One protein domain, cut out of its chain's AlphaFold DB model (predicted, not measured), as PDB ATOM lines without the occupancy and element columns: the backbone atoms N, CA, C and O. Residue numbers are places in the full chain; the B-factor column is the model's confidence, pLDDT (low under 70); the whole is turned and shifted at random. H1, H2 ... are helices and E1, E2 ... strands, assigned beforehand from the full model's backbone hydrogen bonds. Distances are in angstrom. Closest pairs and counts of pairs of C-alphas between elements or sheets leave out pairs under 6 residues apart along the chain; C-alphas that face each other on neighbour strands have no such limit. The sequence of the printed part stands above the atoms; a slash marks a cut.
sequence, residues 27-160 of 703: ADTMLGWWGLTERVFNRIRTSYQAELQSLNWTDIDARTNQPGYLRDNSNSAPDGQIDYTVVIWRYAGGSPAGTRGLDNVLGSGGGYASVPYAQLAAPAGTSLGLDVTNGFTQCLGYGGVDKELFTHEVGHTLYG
ATOM      1  N   ALA A  27     402.120-297.109 187.113       77.88
ATOM      2  CA  ALA A  27     400.666-296.931 187.095       77.88
ATOM      3  C   ALA A  27     400.128-296.403 185.749       77.88
ATOM      4  O   ALA A  27     398.958-296.616 185.434       77.88
ATOM      5  N   ASP A  28     400.975-295.774 184.925       76.75
ATOM      6  CA  ASP A  28     400.574-295.237 183.621       76.75
ATOM      7  C   ASP A  28     400.259-296.337 182.595       76.75
ATOM      8  O   ASP A  28     399.635-296.065 181.573       76.75
ATOM      9  N   THR A  29     400.631-297.592 182.870       72.62
ATOM     10  CA  THR A  29     400.280-298.737 182.013       72.62
ATOM     11  C   THR A  29     398.769-298.918 181.843       72.62
ATOM     12  O   THR A  29     398.332-299.411 180.806       72.62
ATOM     13  N   MET A  30     397.964-298.458 182.810       77.25
ATOM     14  CA  MET A  30     396.499-298.507 182.733       77.25
ATOM     15  C   MET A  30     395.871-297.337 181.963       77.25
ATOM     16  O   MET A  30     394.691-297.402 181.635       77.25
ATOM     17  N   LEU A  31     396.621-296.263 181.684       80.38
ATOM     18  CA  LEU A  31     396.089-295.077 180.993       80.38
ATOM     19  C   LEU A  31     395.906-295.297 179.486       80.38
ATOM     20  O   LEU A  31     395.175-294.546 178.836       80.38
ATOM     21  N   GLY A  32     396.596-296.290 178.917       85.00
ATOM     22  CA  GLY A  32     396.684-296.445 177.469       85.00
ATOM     23  C   GLY A  32     397.488-295.320 176.802       85.00
ATOM     24  O   GLY A  32     397.870-294.323 177.420       85.00
ATOM     25  N   TRP A  33     397.712-295.444 175.495       86.44
ATOM     26  CA  TRP A  33     398.365-294.385 174.712       86.44
ATOM     27  C   TRP A  33     397.537-293.105 174.601       86.44
ATOM     28  O   TRP A  33     398.110-292.023 174.468       86.44
ATOM     29  N   TRP A  34     396.210-293.207 174.709       88.25
ATOM     30  CA  TRP A  34     395.318-292.051 174.738       88.25
ATOM     31  C   TRP A  34     395.632-291.129 175.923       88.25
ATOM     32  O   TRP A  34     395.980-289.966 175.721       88.25
ATOM     33  N   GLY A  35     395.618-291.660 177.153       89.94
ATOM     34  CA  GLY A  35     395.918-290.872 178.353       89.94
ATOM     35  C   GLY A  35     397.367-290.380 178.398       89.94
ATOM     36  O   GLY A  35     397.642-289.262 178.835       89.94
ATOM     37  N   LEU A  36     398.318-291.161 177.874       89.50
ATOM     38  CA  LEU A  36     399.701-290.699 177.718       89.50
ATOM     39  C   LEU A  36     399.801-289.502 176.764       89.50
ATOM     40  O   LEU A  36     400.531-288.549 177.044       89.50
ATOM     41  N   THR A  37     399.060-289.520 175.659       91.69
ATOM     42  CA  THR A  37     399.045-288.426 174.678       91.69
ATOM     43  C   THR A  37     398.341-287.191 175.233       91.69
ATOM     44  O   THR A  37     398.803-286.072 175.029       91.69
ATOM     45  N   GLU A  38     397.308-287.361 176.054       92.69
ATOM     46  CA  GLU A  38     396.674-286.251 176.770       92.69
ATOM     47  C   GLU A  38     397.680-285.534 177.689       92.69
ATOM     48  O   GLU A  38     397.726-284.302 177.771       92.69
ATOM     49  N   ARG A  39     398.581-286.293 178.328       92.69
ATOM     50  CA  ARG A  39     399.680-285.725 179.123       92.69
ATOM     51  C   ARG A  39     400.679-284.935 178.278       92.69
ATOM     52  O   ARG A  39     401.244-283.978 178.808       92.69
ATOM     53  N   VAL A  40     400.869-285.273 176.999       93.38
ATOM     54  CA  VAL A  40     401.685-284.474 176.064       93.38
ATOM     55  C   VAL A  40     401.118-283.071 175.942       93.38
ATOM     56  O   VAL A  40     401.823-282.103 176.236       93.38
ATOM     57  N   PHE A  41     399.837-282.944 175.605       94.38
ATOM     58  CA  PHE A  41     399.211-281.632 175.444       94.38
ATOM     59  C   PHE A  41     399.122-280.861 176.763       94.38
ATOM     60  O   PHE A  41     399.423-279.667 176.806       94.38
ATOM     61  N   ASN A  42     398.828-281.544 177.873       93.19
ATOM     62  CA  ASN A  42     398.871-280.932 179.202       93.19
ATOM     63  C   ASN A  42     400.264-280.390 179.548       93.19
ATOM     64  O   ASN A  42     400.387-279.303 180.121       93.19
ATOM     65  N   ARG A  43     401.326-281.114 179.185       94.06
ATOM     66  CA  ARG A  43     402.702-280.668 179.403       94.06
ATOM     67  C   ARG A  43     403.059-279.490 178.503       94.06
ATOM     68  O   ARG A  43     403.663-278.547 179.005       94.06
ATOM     69  N   ILE A  44     402.660-279.503 177.229       93.06
ATOM     70  CA  ILE A  44     402.829-278.359 176.317       93.06
ATOM     71  C   ILE A  44     402.182-277.109 176.925       93.06
ATOM     72  O   ILE A  44     402.851-276.100 177.131       93.06
ATOM     73  N   ARG A  45     400.914-277.224 177.336       90.06
ATOM     74  CA  ARG A  45     400.120-276.132 177.915       90.06
ATOM     75  C   ARG A  45     400.720-275.532 179.189       90.06
ATOM     76  O   ARG A  45     400.560-274.339 179.428       90.06
ATOM     77  N   THR A  46     401.355-276.348 180.027       91.50
ATOM     78  CA  THR A  46     401.814-275.926 181.364       91.50
ATOM     79  C   THR A  46     403.303-275.626 181.444       91.50
ATOM     80  O   THR A  46     403.714-274.857 182.304       91.50
ATOM     81  N   SER A  47     404.123-276.258 180.604       93.81
ATOM     82  CA  SER A  47     405.587-276.258 180.745       93.81
ATOM     83  C   SER A  47     406.339-275.794 179.497       93.81
ATOM     84  O   SER A  47     407.531-275.544 179.611       93.81
ATOM     85  N   TYR A  48     405.674-275.683 178.340       91.69
ATOM     86  CA  TYR A  48     406.290-275.276 177.067       91.69
ATOM     87  C   TYR A  48     405.518-274.126 176.397       91.69
ATOM     88  O   TYR A  48     405.300-274.114 175.185       91.69
ATOM     89  N   GLN A  49     405.032-273.170 177.199       88.56
ATOM     90  CA  GLN A  49     404.240-272.041 176.697       88.56
ATOM     91  C   GLN A  49     405.055-271.115 175.790       88.56
ATOM     92  O   GLN A  49     404.518-270.622 174.803       88.56
ATOM     93  N   ALA A  50     406.339-270.902 176.093       89.62
ATOM     94  CA  ALA A  50     407.209-270.053 175.284       89.62
ATOM     95  C   ALA A  50     407.441-270.658 173.888       89.62
ATOM     96  O   ALA A  50     407.353-269.962 172.881       89.62
ATOM     97  N   GLU A  51     407.674-271.970 173.815       91.81
ATOM     98  CA  GLU A  51     407.849-272.696 172.558       91.81
ATOM     99  C   GLU A  51     406.549-272.750 171.762       91.81
ATOM    100  O   GLU A  51     406.573-272.524 170.554       91.81
ATOM    101  N   LEU A  52     405.411-272.970 172.431       87.81
ATOM    102  CA  LEU A  52     404.096-272.884 171.801       87.81
ATOM    103  C   LEU A  52     403.875-271.494 171.182       87.81
ATOM    104  O   LEU A  52     403.501-271.400 170.019       87.81
ATOM    105  N   GLN A  53     404.179-270.419 171.916       85.88
ATOM    106  CA  GLN A  53     404.062-269.037 171.433       85.88
ATOM    107  C   GLN A  53     405.018-268.701 170.281       85.88
ATOM    108  O   GLN A  53     404.762-267.748 169.549       85.88
ATOM    109  N   SER A  54     406.101-269.464 170.104       87.75
ATOM    110  CA  SER A  54     407.066-269.264 169.015       87.75
ATOM    111  C   SER A  54     406.642-269.866 167.672       87.75
ATOM    112  O   SER A  54     407.269-269.572 166.653       87.75
ATOM    113  N   LEU A  55     405.605-270.712 167.650       86.75
ATOM    114  CA  LEU A  55     405.094-271.294 166.411       86.75
ATOM    115  C   LEU A  55     404.447-270.224 165.526       86.75
ATOM    116  O   LEU A  55     403.826-269.287 166.024       86.75
ATOM    117  N   ASN A  56     404.558-270.392 164.208       86.06
ATOM    118  CA  ASN A  56     403.782-269.607 163.258       86.06
ATOM    119  C   ASN A  56     402.427-270.288 163.011       86.06
ATOM    120  O   ASN A  56     402.361-271.399 162.494       86.06
ATOM    121  N   TRP A  57     401.345-269.619 163.398       79.50
ATOM    122  CA  TRP A  57     400.008-270.218 163.496       79.50
ATOM    123  C   TRP A  57     399.358-270.386 162.130       79.50
ATOM    124  O   TRP A  57     398.677-271.377 161.892       79.50
ATOM    125  N   THR A  58     399.676-269.487 161.197       83.31
ATOM    126  CA  THR A  58     399.224-269.579 159.804       83.31
ATOM    127  C   THR A  58     399.762-270.810 159.082       83.31
ATOM    128  O   THR A  58     399.275-271.138 158.007       83.31
ATOM    129  N   ASP A  59     400.783-271.468 159.640       83.75
ATOM    130  CA  ASP A  59     401.398-272.650 159.040       83.75
ATOM    131  C   ASP A  59     400.754-273.963 159.527       83.75
ATOM    132  O   ASP A  59     401.058-275.016 158.966       83.75
ATOM    133  N   ILE A  60     399.906-273.924 160.568       87.31
ATOM    134  CA  ILE A  60     399.318-275.118 161.216       87.31
ATOM    135  C   ILE A  60     397.786-275.093 161.351       87.31
ATOM    136  O   ILE A  60     397.194-276.148 161.571       87.31
ATOM    137  N   ASP A  61     397.168-273.919 161.238       87.50
ATOM    138  CA  ASP A  61     395.724-273.698 161.073       87.50
ATOM    139  C   ASP A  61     395.566-272.770 159.862       87.50
ATOM    140  O   ASP A  61     395.558-271.540 159.973       87.50
ATOM    141  N   ALA A  62     395.609-273.368 158.673       84.56
ATOM    142  CA  ALA A  62     395.600-272.640 157.408       84.56
ATOM    143  C   ALA A  62     394.258-272.753 156.672       84.56
ATOM    144  O   ALA A  62     394.081-272.125 155.626       84.56
ATOM    145  N   ARG A  63     393.333-273.578 157.168       84.38
ATOM    146  CA  ARG A  63     392.074-273.906 156.497       84.38
ATOM    147  C   ARG A  63     391.007-274.301 157.509       84.38
ATOM    148  O   ARG A  63     391.285-274.696 158.625       84.38
ATOM    149  N   THR A  64     389.764-274.304 157.055       83.75
ATOM    150  CA  THR A  64     388.663-274.903 157.798       83.75
ATOM    151  C   THR A  64     388.783-276.429 157.764       83.75
ATOM    152  O   THR A  64     388.916-277.055 156.694       83.75
ATOM    153  N   ASN A  65     388.696-277.042 158.937       78.88
ATOM    154  CA  ASN A  65     388.639-278.480 159.116       78.88
ATOM    155  C   ASN A  65     387.285-279.038 158.640       78.88
ATOM    156  O   ASN A  65     386.257-278.369 158.663       78.88
ATOM    157  N   GLN A  66     387.287-280.286 158.155       71.00
ATOM    158  CA  GLN A  66     386.086-281.012 157.692       71.00
ATOM    159  C   GLN A  66     385.267-280.317 156.572       71.00
ATOM    160  O   GLN A  66     384.051-280.162 156.683       71.00
ATOM    161  N   PRO A  67     385.873-279.934 155.433       65.31
ATOM    162  CA  PRO A  67     385.220-279.069 154.441       65.31
ATOM    163  C   PRO A  67     384.071-279.705 153.634       65.31
ATOM    164  O   PRO A  67     383.420-278.990 152.869       65.31
ATOM    165  N   GLY A  68     383.854-281.025 153.725       63.41
ATOM    166  CA  GLY A  68     383.143-281.776 152.686       63.41
ATOM    167  C   GLY A  68     384.003-281.865 151.418       63.41
ATOM    168  O   GLY A  68     384.348-280.837 150.843       63.41
ATOM    169  N   TYR A  69     384.341-283.062 150.925       68.94
ATOM    170  CA  TYR A  69     385.210-283.272 149.740       68.94
ATOM    171  C   TYR A  69     384.589-282.834 148.392       68.94
ATOM    172  O   TYR A  69     384.897-283.355 147.316       68.94
ATOM    173  N   LEU A  70     383.665-281.877 148.420       71.06
ATOM    174  CA  LEU A  70     382.966-281.325 147.264       71.06
ATOM    175  C   LEU A  70     383.661-280.094 146.676       71.06
ATOM    176  O   LEU A  70     383.446-279.793 145.505       71.06
ATOM    177  N   ARG A  71     384.509-279.413 147.450       73.12
ATOM    178  CA  ARG A  71     385.236-278.211 147.027       73.12
ATOM    179  C   ARG A  71     386.673-278.234 147.530       73.12
ATOM    180  O   ARG A  71     386.971-278.882 148.529       73.12
ATOM    181  N   ASP A  72     387.532-277.488 146.852       74.38
ATOM    182  CA  ASP A  72     388.872-277.184 147.340       74.38
ATOM    183  C   ASP A  72     388.776-276.314 148.607       74.38
ATOM    184  O   ASP A  72     388.119-275.269 148.597       74.38
ATOM    185  N   ASN A  73     389.392-276.761 149.706       75.44
ATOM    186  CA  ASN A  73     389.441-276.024 150.969       75.44
ATOM    187  C   ASN A  73     390.795-275.353 151.231       75.44
ATOM    188  O   ASN A  73     390.968-274.773 152.303       75.44
ATOM    189  N   SER A  74     391.724-275.384 150.273       72.25
ATOM    190  CA  SER A  74     393.051-274.772 150.403       72.25
ATOM    191  C   SER A  74     393.016-273.254 150.614       72.25
ATOM    192  O   SER A  74     393.973-272.696 151.135       72.25
ATOM    193  N   ASN A  75     391.907-272.597 150.256       72.50
ATOM    194  CA  ASN A  75     391.692-271.152 150.407       72.50
ATOM    195  C   ASN A  75     390.617-270.801 151.453       72.50
ATOM    196  O   ASN A  75     390.018-269.727 151.393       72.50
ATOM    197  N   SER A  76     390.289-271.725 152.358       82.19
ATOM    198  CA  SER A  76     389.329-271.448 153.433       82.19
ATOM    199  C   SER A  76     389.986-270.687 154.589       82.19
ATOM    200  O   SER A  76     391.206-270.649 154.696       82.19
ATOM    201  N   ALA A  77     389.181-270.024 155.422       84.69
ATOM    202  CA  ALA A  77     389.711-269.300 156.572       84.69
ATOM    203  C   ALA A  77     390.161-270.286 157.669       84.69
ATOM    204  O   ALA A  77     389.495-271.318 157.829       84.69
ATOM    205  N   PRO A  78     391.217-269.949 158.433       87.19
ATOM    206  CA  PRO A  78     391.541-270.619 159.689       87.19
ATOM    207  C   PRO A  78     390.312-270.692 160.595       87.19
ATOM    208  O   PRO A  78     389.518-269.742 160.634       87.19
ATOM    209  N   ASP A  79     390.138-271.800 161.306       86.69
ATOM    210  CA  ASP A  79     388.950-272.045 162.133       86.69
ATOM    211  C   ASP A  79     389.250-272.194 163.630       86.69
ATOM    212  O   ASP A  79     388.344-272.474 164.420       86.69
ATOM    213  N   GLY A  80     390.495-271.933 164.036       87.62
ATOM    214  CA  GLY A  80     390.947-272.088 165.413       87.62
ATOM    215  C   GLY A  80     391.258-273.537 165.776       87.62
ATOM    216  O   GLY A  80     391.449-273.833 166.958       87.62
ATOM    217  N   GLN A  81     391.317-274.448 164.804       89.19
ATOM    218  CA  GLN A  81     391.711-275.835 165.015       89.19
ATOM    219  C   GLN A  81     392.998-276.141 164.261       89.19
ATOM    220  O   GLN A  81     393.197-275.725 163.127       89.19
ATOM    221  N   ILE A  82     393.877-276.939 164.869       89.88
ATOM    222  CA  ILE A  82     395.043-277.443 164.138       89.88
ATOM    223  C   ILE A  82     394.560-278.339 162.995       89.88
ATOM    224  O   ILE A  82     393.775-279.267 163.216       89.88
ATOM    225  N   ASP A  83     395.081-278.109 161.790       87.06
ATOM    226  CA  ASP A  83     394.691-278.828 160.573       87.06
ATOM    227  C   ASP A  83     394.884-280.344 160.701       87.06
ATOM    228  O   ASP A  83     394.069-281.142 160.222       87.06
ATOM    229  N   TYR A  84     396.009-280.745 161.304       90.12
ATOM    230  CA  TYR A  84     396.341-282.131 161.614       90.12
ATOM    231  C   TYR A  84     397.492-282.230 162.623       90.12
ATOM    232  O   TYR A  84     398.553-281.641 162.417       90.12
ATOM    233  N   THR A  85     397.330-283.018 163.688       91.56
ATOM    234  CA  THR A  85     398.383-283.215 164.701       91.56
ATOM    235  C   THR A  85     399.061-284.573 164.560       91.56
ATOM    236  O   THR A  85     398.398-285.587 164.390       91.56
ATOM    237  N   VAL A  86     400.388-284.631 164.684       90.94
ATOM    238  CA  VAL A  86     401.135-285.898 164.702       90.94
ATOM    239  C   VAL A  86     401.950-286.001 165.986       90.94
ATOM    240  O   VAL A  86     402.814-285.167 166.250       90.94
ATOM    241  N   VAL A  87     401.701-287.046 166.775       91.06
ATOM    242  CA  VAL A  87     402.437-287.343 168.007       91.06
ATOM    243  C   VAL A  87     403.285-288.588 167.796       91.06
ATOM    244  O   VAL A  87     402.763-289.678 167.575       91.06
ATOM    245  N   ILE A  88     404.607-288.438 167.890       88.12
ATOM    246  CA  ILE A  88     405.556-289.546 167.727       88.12
ATOM    247  C   ILE A  88     406.215-289.845 169.064       88.12
ATOM    248  O   ILE A  88     407.074-289.092 169.534       88.12
ATOM    249  N   TRP A  89     405.849-290.974 169.663       85.00
ATOM    250  CA  TRP A  89     406.505-291.448 170.872       85.00
ATOM    251  C   TRP A  89     407.881-292.013 170.538       85.00
ATOM    252  O   TRP A  89     408.020-292.887 169.690       85.00
ATOM    253  N   ARG A  90     408.920-291.518 171.219       79.56
ATOM    254  CA  ARG A  90     410.308-291.970 171.043       79.56
ATOM    255  C   ARG A  90     410.780-292.692 172.299       79.56
ATOM    256  O   ARG A  90     410.957-292.062 173.338       79.56
ATOM    257  N   TYR A  91     411.012-293.998 172.189       72.25
ATOM    258  CA  TYR A  91     411.565-294.828 173.260       72.25
ATOM    259  C   TYR A  91     412.439-295.967 172.708       72.25
ATOM    260  O   TYR A  91     412.175-296.472 171.616       72.25
ATOM    261  N   ALA A  92     413.505-296.329 173.436       57.06
ATOM    262  CA  ALA A  92     414.433-297.426 173.107       57.06
ATOM    263  C   ALA A  92     413.800-298.777 173.398       57.06
ATOM    264  O   ALA A  92     413.009-298.865 174.330       57.06
ATOM    265  N   GLY A  93     414.114-299.782 172.565       50.75
ATOM    266  CA  GLY A  93     413.548-301.132 172.614       50.75
ATOM    267  C   GLY A  93     413.398-301.628 174.047       50.75
ATOM    268  O   GLY A  93     414.390-301.871 174.728       50.75
ATOM    269  N   GLY A  94     412.144-301.704 174.498       51.47
ATOM    270  CA  GLY A  94     411.810-301.875 175.908       51.47
ATOM    271  C   GLY A  94     412.068-300.610 176.737       51.47
ATOM    272  O   GLY A  94     412.980-300.580 177.555       51.47
ATOM    273  N   SER A  95     411.190-299.611 176.595       38.56
ATOM    274  CA  SER A  95     411.021-298.459 177.495       38.56
ATOM    275  C   SER A  95     412.078-297.328 177.519       38.56
ATOM    276  O   SER A  95     413.278-297.573 177.623       38.56
ATOM    277  N   PRO A  96     411.658-296.042 177.556       38.09
ATOM    278  CA  PRO A  96     412.544-294.883 177.568       38.09
ATOM    279  C   PRO A  96     413.240-294.614 178.918       38.09
ATOM    280  O   PRO A  96     413.870-293.570 179.060       38.09
ATOM    281  N   ALA A  97     413.187-295.527 179.894       40.12
ATOM    282  CA  ALA A  97     413.982-295.425 181.128       40.12
ATOM    283  C   ALA A  97     414.437-296.783 181.702       40.12
ATOM    284  O   ALA A  97     414.774-296.873 182.879       40.12
ATOM    285  N   GLY A  98     414.397-297.866 180.913       42.66
ATOM    286  CA  GLY A  98     414.489-299.226 181.464       42.66
ATOM    287  C   GLY A  98     413.225-299.663 182.228       42.66
ATOM    288  O   GLY A  98     413.198-300.732 182.836       42.66
ATOM    289  N   THR A  99     412.150-298.868 182.190       49.47
ATOM    290  CA  THR A  99     410.839-299.186 182.771       49.47
ATOM    291  C   THR A  99     410.089-300.184 181.890       49.47
ATOM    292  O   THR A  99     409.247-299.780 181.094       49.47
ATOM    293  N   ARG A 100     410.375-301.487 182.012       52.28
ATOM    294  CA  ARG A 100     409.515-302.565 181.463       52.28
ATOM    295  C   ARG A 100     408.027-302.172 181.564       52.28
ATOM    296  O   ARG A 100     407.596-301.814 182.659       52.28
ATOM    297  N   GLY A 101     407.261-302.213 180.466       60.78
ATOM    298  CA  GLY A 101     405.809-301.989 180.513       60.78
ATOM    299  C   GLY A 101     405.202-301.109 179.421       60.78
ATOM    300  O   GLY A 101     404.010-301.253 179.171       60.78
ATOM    301  N   LEU A 102     405.960-300.233 178.745       67.62
ATOM    302  CA  LEU A 102     405.408-299.424 177.637       67.62
ATOM    303  C   LEU A 102     405.083-300.257 176.394       67.62
ATOM    304  O   LEU A 102     404.144-299.953 175.676       67.62
ATOM    305  N   ASP A 103     405.815-301.340 176.185       63.75
ATOM    306  CA  ASP A 103     405.540-302.406 175.223       63.75
ATOM    307  C   ASP A 103     404.237-303.174 175.515       63.75
ATOM    308  O   ASP A 103     403.647-303.740 174.602       63.75
ATOM    309  N   ASN A 104     403.755-303.135 176.764       67.44
ATOM    310  CA  ASN A 104     402.523-303.797 177.207       67.44
ATOM    311  C   ASN A 104     401.329-302.843 177.346       67.44
ATOM    312  O   ASN A 104     400.253-303.263 177.775       67.44
ATOM    313  N   VAL A 105     401.500-301.562 177.015       73.38
ATOM    314  CA  VAL A 105     400.370-300.634 176.951       73.38
ATOM    315  C   VAL A 105     399.464-301.057 175.796       73.38
ATOM    316  O   VAL A 105     399.923-301.398 174.705       73.38
ATOM    317  N   LEU A 106     398.154-301.058 176.033       67.81
ATOM    318  CA  LEU A 106     397.180-301.337 174.983       67.81
ATOM    319  C   LEU A 106     397.442-300.401 173.791       67.81
ATOM    320  O   LEU A 106     397.428-299.188 173.978       67.81
ATOM    321  N   GLY A 107     397.705-300.969 172.606       68.00
ATOM    322  CA  GLY A 107     398.048-300.239 171.373       68.00
ATOM    323  C   GLY A 107     399.534-300.165 171.014       68.00
ATOM    324  O   GLY A 107     399.874-299.663 169.946       68.00
ATOM    325  N   SER A 108     400.436-300.707 171.838       66.69
ATOM    326  CA  SER A 108     401.894-300.658 171.607       66.69
ATOM    327  C   SER A 108     402.409-301.431 170.386       66.69
ATOM    328  O   SER A 108     403.608-301.424 170.122       66.69
ATOM    329  N   GLY A 109     401.521-302.071 169.621       63.97
ATOM    330  CA  GLY A 109     401.833-302.750 168.363       63.97
ATOM    331  C   GLY A 109     401.689-301.891 167.101       63.97
ATOM    332  O   GLY A 109     401.903-302.429 166.019       63.97
ATOM    333  N   GLY A 110     401.327-300.604 167.201       76.12
ATOM    334  CA  GLY A 110     401.093-299.763 166.019       76.12
ATOM    335  C   GLY A 110     400.926-298.272 166.320       76.12
ATOM    336  O   GLY A 110     401.795-297.648 166.933       76.12
ATOM    337  N   GLY A 111     399.823-297.693 165.849       80.62
ATOM    338  CA  GLY A 111     399.449-296.299 166.066       80.62
ATOM    339  C   GLY A 111     397.932-296.125 166.102       80.62
ATOM    340  O   GLY A 111     397.192-297.094 165.968       80.62
ATOM    341  N   TYR A 112     397.485-294.892 166.327       83.25
ATOM    342  CA  TYR A 112     396.070-294.527 166.362       83.25
ATOM    343  C   TYR A 112     395.782-293.398 165.385       83.25
ATOM    344  O   TYR A 112     396.427-292.350 165.465       83.25
ATOM    345  N   ALA A 113     394.733-293.548 164.583       87.38
ATOM    346  CA  ALA A 113     394.050-292.494 163.835       87.38
ATOM    347  C   ALA A 113     393.300-291.496 164.733       87.38
ATOM    348  O   ALA A 113     392.132-291.180 164.512       87.38
ATOM    349  N   SER A 114     393.929-291.043 165.813       88.88
ATOM    350  CA  SER A 114     393.385-289.985 166.653       88.88
ATOM    351  C   SER A 114     394.440-289.390 167.582       88.88
ATOM    352  O   SER A 114     395.523-289.942 167.814       88.88
ATOM    353  N   VAL A 115     394.069-288.246 168.146       90.75
ATOM    354  CA  VAL A 115     394.695-287.611 169.302       90.75
ATOM    355  C   VAL A 115     393.578-287.189 170.265       90.75
ATOM    356  O   VAL A 115     392.466-286.910 169.811       90.75
ATOM    357  N   PRO A 116     393.829-287.143 171.583       91.69
ATOM    358  CA  PRO A 116     392.871-286.593 172.526       91.69
ATOM    359  C   PRO A 116     392.595-285.123 172.245       91.69
ATOM    360  O   PRO A 116     393.504-284.374 171.884       91.69
ATOM    361  N   TYR A 117     391.342-284.725 172.477       93.44
ATOM    362  CA  TYR A 117     390.968-283.319 172.454       93.44
ATOM    363  C   TYR A 117     391.838-282.535 173.435       93.44
ATOM    364  O   TYR A 117     391.949-282.900 174.610       93.44
ATOM    365  N   ALA A 118     392.431-281.445 172.965       91.75
ATOM    366  CA  ALA A 118     393.176-280.541 173.820       91.75
ATOM    367  C   ALA A 118     393.021-279.101 173.356       91.75
ATOM    368  O   ALA A 118     393.093-278.818 172.168       91.75
ATOM    369  N   GLN A 119     392.894-278.193 174.318       90.25
ATOM    370  CA  GLN A 119     392.923-276.762 174.057       90.25
ATOM    371  C   GLN A 119     394.298-276.209 174.434       90.25
ATOM    372  O   GLN A 119     394.721-276.275 175.596       90.25
ATOM    373  N   LEU A 120     395.009-275.682 173.445       88.25
ATOM    374  CA  LEU A 120     396.299-275.029 173.616       88.25
ATOM    375  C   LEU A 120     396.088-273.521 173.783       88.25
ATOM    376  O   LEU A 120     395.212-272.920 173.163       88.25
ATOM    377  N   ALA A 121     396.878-272.907 174.667       79.94
ATOM    378  CA  ALA A 121     396.753-271.484 174.951       79.94
ATOM    379  C   ALA A 121     397.018-270.651 173.688       79.94
ATOM    380  O   ALA A 121     397.972-270.919 172.956       79.94
ATOM    381  N   ALA A 122     396.185-269.634 173.475       66.88
ATOM    382  CA  ALA A 122     396.343-268.683 172.387       66.88
ATOM    383  C   ALA A 122     397.678-267.918 172.515       66.88
ATOM    384  O   ALA A 122     398.099-267.590 173.634       66.88
ATOM    385  N   PRO A 123     398.340-267.577 171.400       65.38
ATOM    386  CA  PRO A 123     399.425-266.607 171.385       65.38
ATOM    387  C   PRO A 123     399.010-265.286 172.003       65.38
ATOM    388  O   PRO A 123     397.865-264.843 171.855       65.38
ATOM    389  N   ALA A 124     399.978-264.602 172.609       62.72
ATOM    390  CA  ALA A 124     399.800-263.217 173.008       62.72
ATOM    391  C   ALA A 124     399.348-262.382 171.793       62.72
ATOM    392  O   ALA A 124     400.055-262.310 170.791       62.72
ATOM    393  N   GLY A 125     398.161-261.770 171.882       63.03
ATOM    394  CA  GLY A 125     397.585-260.945 170.811       63.03
ATOM    395  C   GLY A 125     396.540-261.633 169.921       63.03
ATOM    396  O   GLY A 125     396.027-260.989 169.011       63.03
ATOM    397  N   THR A 126     396.177-262.890 170.191       63.16
ATOM    398  CA  THR A 126     395.070-263.593 169.513       63.16
ATOM    399  C   THR A 126     393.971-263.970 170.513       63.16
ATOM    400  O   THR A 126     394.246-264.165 171.698       63.16
ATOM    401  N   SER A 127     392.713-264.027 170.068       58.19
ATOM    402  CA  SER A 127     391.546-264.290 170.932       58.19
ATOM    403  C   SER A 127     391.044-265.737 170.898       58.19
ATOM    404  O   SER A 127     390.132-266.072 171.649       58.19
ATOM    405  N   LEU A 128     391.600-266.584 170.029       61.50
ATOM    406  CA  LEU A 128     391.181-267.974 169.837       61.50
ATOM    407  C   LEU A 128     392.288-268.904 170.345       61.50
ATOM    408  O   LEU A 128     393.423-268.829 169.883       61.50
ATOM    409  N   GLY A 129     391.968-269.742 171.336       68.19
ATOM    410  CA  GLY A 129     392.808-270.895 171.673       68.19
ATOM    411  C   GLY A 129     392.775-271.904 170.528       68.19
ATOM    412  O   GLY A 129     391.791-271.939 169.796       68.19
ATOM    413  N   LEU A 130     393.838-272.693 170.368       79.06
ATOM    414  CA  LEU A 130     393.854-273.747 169.353       79.06
ATOM    415  C   LEU A 130     393.263-275.026 169.913       79.06
ATOM    416  O   LEU A 130     393.764-275.554 170.913       79.06
ATOM    417  N   ASP A 131     392.290-275.563 169.200       90.25
ATOM    418  CA  ASP A 131     391.776-276.886 169.483       90.25
ATOM    419  C   ASP A 131     392.550-277.935 168.676       90.25
ATOM    420  O   ASP A 131     392.715-277.869 167.455       90.25
ATOM    421  N   VAL A 132     393.041-278.940 169.387       91.00
ATOM    422  CA  VAL A 132     393.561-280.177 168.822       91.00
ATOM    423  C   VAL A 132     392.393-281.144 168.756       91.00
ATOM    424  O   VAL A 132     391.949-281.637 169.788       91.00
ATOM    425  N   THR A 133     391.875-281.400 167.557       88.69
ATOM    426  CA  THR A 133     390.681-282.242 167.372       88.69
ATOM    427  C   THR A 133     390.951-283.504 166.559       88.69
ATOM    428  O   THR A 133     390.250-284.495 166.730       88.69
ATOM    429  N   ASN A 134     391.976-283.491 165.700       88.56
ATOM    430  CA  ASN A 134     392.296-284.586 164.785       88.56
ATOM    431  C   ASN A 134     393.807-284.805 164.684       88.56
ATOM    432  O   ASN A 134     394.607-283.868 164.782       88.56
ATOM    433  N   GLY A 135     394.211-286.055 164.461       90.25
ATOM    434  CA  GLY A 135     395.624-286.378 164.354       90.25
ATOM    435  C   GLY A 135     395.948-287.861 164.370       90.25
ATOM    436  O   GLY A 135     395.063-288.708 164.359       90.25
ATOM    437  N   PHE A 136     397.240-288.146 164.433       90.69
ATOM    438  CA  PHE A 136     397.814-289.480 164.469       90.69
ATOM    439  C   PHE A 136     398.784-289.618 165.643       90.69
ATOM    440  O   PHE A 136     399.634-288.750 165.864       90.69
ATOM    441  N   THR A 137     398.694-290.735 166.360       89.62
ATOM    442  CA  THR A 137     399.617-291.084 167.446       89.62
ATOM    443  C   THR A 137     400.411-292.339 167.082       89.62
ATOM    444  O   THR A 137     399.850-293.427 167.015       89.62
ATOM    445  N   GLN A 138     401.726-292.208 166.895       86.62
ATOM    446  CA  GLN A 138     402.658-293.316 166.651       86.62
ATOM    447  C   GLN A 138     403.170-293.890 167.976       86.62
ATOM    448  O   GLN A 138     403.821-293.179 168.749       86.62
ATOM    449  N   CYS A 139     402.969-295.192 168.198       84.00
ATOM    450  CA  CYS A 139     403.277-295.858 169.466       84.00
ATOM    451  C   CYS A 139     404.493-296.807 169.408       84.00
ATOM    452  O   CYS A 139     404.857-297.368 170.436       84.00
ATOM    453  N   LEU A 140     405.164-296.965 168.255       73.62
ATOM    454  CA  LEU A 140     406.290-297.915 168.065       73.62
ATOM    455  C   LEU A 140     407.690-297.424 168.508       73.62
ATOM    456  O   LEU A 140     408.694-298.093 168.256       73.62
ATOM    457  N   GLY A 141     407.822-296.263 169.153       71.88
ATOM    458  CA  GLY A 141     409.124-295.824 169.674       71.88
ATOM    459  C   GLY A 141     410.146-295.473 168.580       71.88
ATOM    460  O   GLY A 141     409.813-294.862 167.565       71.88
ATOM    461  N   TYR A 142     411.422-295.846 168.767       64.56
ATOM    462  CA  TYR A 142     412.469-295.633 167.744       64.56
ATOM    463  C   TYR A 142     412.338-296.522 166.496       64.56
ATOM    464  O   TYR A 142     413.176-296.404 165.606       64.56
ATOM    465  N   GLY A 143     411.289-297.349 166.381       61.19
ATOM    466  CA  GLY A 143     410.919-297.963 165.101       61.19
ATOM    467  C   GLY A 143     410.648-296.929 163.995       61.19
ATOM    468  O   GLY A 143     410.719-297.263 162.819       61.19
ATOM    469  N   GLY A 144     410.430-295.661 164.370       58.75
ATOM    470  CA  GLY A 144     410.204-294.552 163.447       58.75
ATOM    471  C   GLY A 144     408.731-294.405 163.066       58.75
ATOM    472  O   GLY A 144     407.875-295.151 163.537       58.75
ATOM    473  N   VAL A 145     408.437-293.395 162.243       65.56
ATOM    474  CA  VAL A 145     407.141-293.300 161.560       65.56
ATOM    475  C   VAL A 145     407.207-294.234 160.368       65.56
ATOM    476  O   VAL A 145     407.931-293.962 159.405       65.56
ATOM    477  N   ASP A 146     406.472-295.333 160.451       74.12
ATOM    478  CA  ASP A 146     406.238-296.182 159.297       74.12
ATOM    479  C   ASP A 146     405.325-295.427 158.322       74.12
ATOM    480  O   ASP A 146     404.273-294.907 158.700       74.12
ATOM    481  N   LYS A 147     405.759-295.314 157.064       77.25
ATOM    482  CA  LYS A 147     404.993-294.640 156.013       77.25
ATOM    483  C   LYS A 147     403.668-295.354 155.750       77.25
ATOM    484  O   LYS A 147     402.704-294.672 155.411       77.25
ATOM    485  N   GLU A 148     403.634-296.679 155.887       79.69
ATOM    486  CA  GLU A 148     402.432-297.504 155.726       79.69
ATOM    487  C   GLU A 148     401.422-297.141 156.799       79.69
ATOM    488  O   GLU A 148     400.360-296.601 156.494       79.69
ATOM    489  N   LEU A 149     401.833-297.292 158.057       82.56
ATOM    490  CA  LEU A 149     401.004-296.987 159.214       82.56
ATOM    491  C   LEU A 149     400.518-295.534 159.206       82.56
ATOM    492  O   LEU A 149     399.341-295.282 159.428       82.56
ATOM    493  N   PHE A 150     401.393-294.570 158.910       85.25
ATOM    494  CA  PHE A 150     400.980-293.171 158.823       85.25
ATOM    495  C   PHE A 150     399.924-292.952 157.737       85.25
ATOM    496  O   PHE A 150     398.922-292.292 157.988       85.25
ATOM    497  N   THR A 151     400.130-293.499 156.536       85.94
ATOM    498  CA  THR A 151     399.178-293.333 155.425       85.94
ATOM    499  C   THR A 151     397.829-293.972 155.760       85.94
ATOM    500  O   THR A 151     396.789-293.369 155.490       85.94
ATOM    501  N   HIS A 152     397.862-295.128 156.421       89.06
ATOM    502  CA  HIS A 152     396.695-295.852 156.915       89.06
ATOM    503  C   HIS A 152     395.904-295.068 157.957       89.06
ATOM    504  O   HIS A 152     394.728-294.768 157.753       89.06
ATOM    505  N   GLU A 153     396.549-294.625 159.033       88.12
ATOM    506  CA  GLU A 153     395.858-293.864 160.076       88.12
ATOM    507  C   GLU A 153     395.409-292.467 159.592       88.12
ATOM    508  O   GLU A 153     394.379-291.933 160.025       88.12
ATOM    509  N   VAL A 154     396.135-291.873 158.636       87.81
ATOM    510  CA  VAL A 154     395.683-290.653 157.954       87.81
ATOM    511  C   VAL A 154     394.412-290.915 157.155       87.81
ATOM    512  O   VAL A 154     393.547-290.052 157.151       87.81
ATOM    513  N   GLY A 155     394.229-292.071 156.515       88.81
ATOM    514  CA  GLY A 155     392.993-292.356 155.776       88.81
ATOM    515  C   GLY A 155     391.754-292.374 156.679       88.81
ATOM    516  O   GLY A 155     390.742-291.738 156.363       88.81
ATOM    517  N   HIS A 156     391.862-292.999 157.856       88.50
ATOM    518  CA  HIS A 156     390.807-292.995 158.877       88.50
ATOM    519  C   HIS A 156     390.408-291.573 159.304       88.50
ATOM    520  O   HIS A 156     389.223-291.253 159.372       88.50
ATOM    521  N   THR A 157     391.385-290.701 159.555       86.19
ATOM    522  CA  THR A 157     391.133-289.321 160.016       86.19
ATOM    523  C   THR A 157     390.767-288.353 158.902       86.19
ATOM    524  O   THR A 157     390.014-287.410 159.128       86.19
ATOM    525  N   LEU A 158     391.294-288.573 157.701       84.25
ATOM    526  CA  LEU A 158     391.013-287.748 156.543       84.25
ATOM    527  C   LEU A 158     389.553-287.969 156.151       84.25
ATOM    528  O   LEU A 158     388.746-287.052 156.256       84.25
ATOM    529  N   TYR A 159     389.163-289.179 155.762       83.25
ATOM    530  CA  TYR A 159     387.850-289.400 155.149       83.25
ATOM    531  C   TYR A 159     387.006-290.479 155.817       83.25
ATOM    532  O   TYR A 159     386.078-290.996 155.202       83.25
ATOM    533  N   GLY A 160     387.307-290.803 157.077       86.31
ATOM    534  CA  GLY A 160     386.530-291.776 157.841       86.31
ATOM    535  C   GLY A 160     386.672-293.198 157.311       86.31
ATOM    536  O   GLY A 160     385.753-293.991 157.496       86.31
TER     537      GLY A 160
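AT A GLANCE: This is residues 27 to 160 of the 703 residues of an uncharacterized protein of Hymenobacter gummosus (UniProt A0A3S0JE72). With little regular structure, long loops surround a small core of parallel strands E1 and E4, which lies between H4, packed on E4, and H2, packed mainly on E2 of hairpin E2 E3. The printed part has 134 residues, 52 in named elements, ordered H1 H2 H3 E1 E2 E3 E4 H4: mixed, compact, radius of gyration of the C-alphas 16.1 A, spans 46 by 35 by 22 A.

HOW THE PARTS SIT: H1, residues 27 to 30, is close to but not clearly touching H2, residues 32 to 47. The closest C-alphas of H2 and E2, residues 118 to 120, are Arg 45 and Leu 120, 5.9 A. E2 is antiparallel to E3, residues 130 to 132, with N 120 and O 130 within hydrogen-bond range, 2.8 A. E1, residues 85 to 88, is parallel to E4, residues 135 to 138: N 87 and O 136, 2.8 A. E4's closest C-alpha to H4, residues 147 to 159, is Phe 136, 6.5 A from Glu 153. H2, H4 and H3, residues 49 to 53, have every O i to N i+4 pair within range; H1 is too short.

IN THESE COORDINATES: H2 spans 22.3 A, H4 17.9 A. C-alpha 27 is at (400.666, -296.931, 187.095), C-alpha 159 at (387.850, -289.400, 155.149).

THE WHOLE: The printed part has no cut. Links H3 to E1 and E1 to E2 are long. Confidence is under 70 in 32 residues, among them 92 to 104.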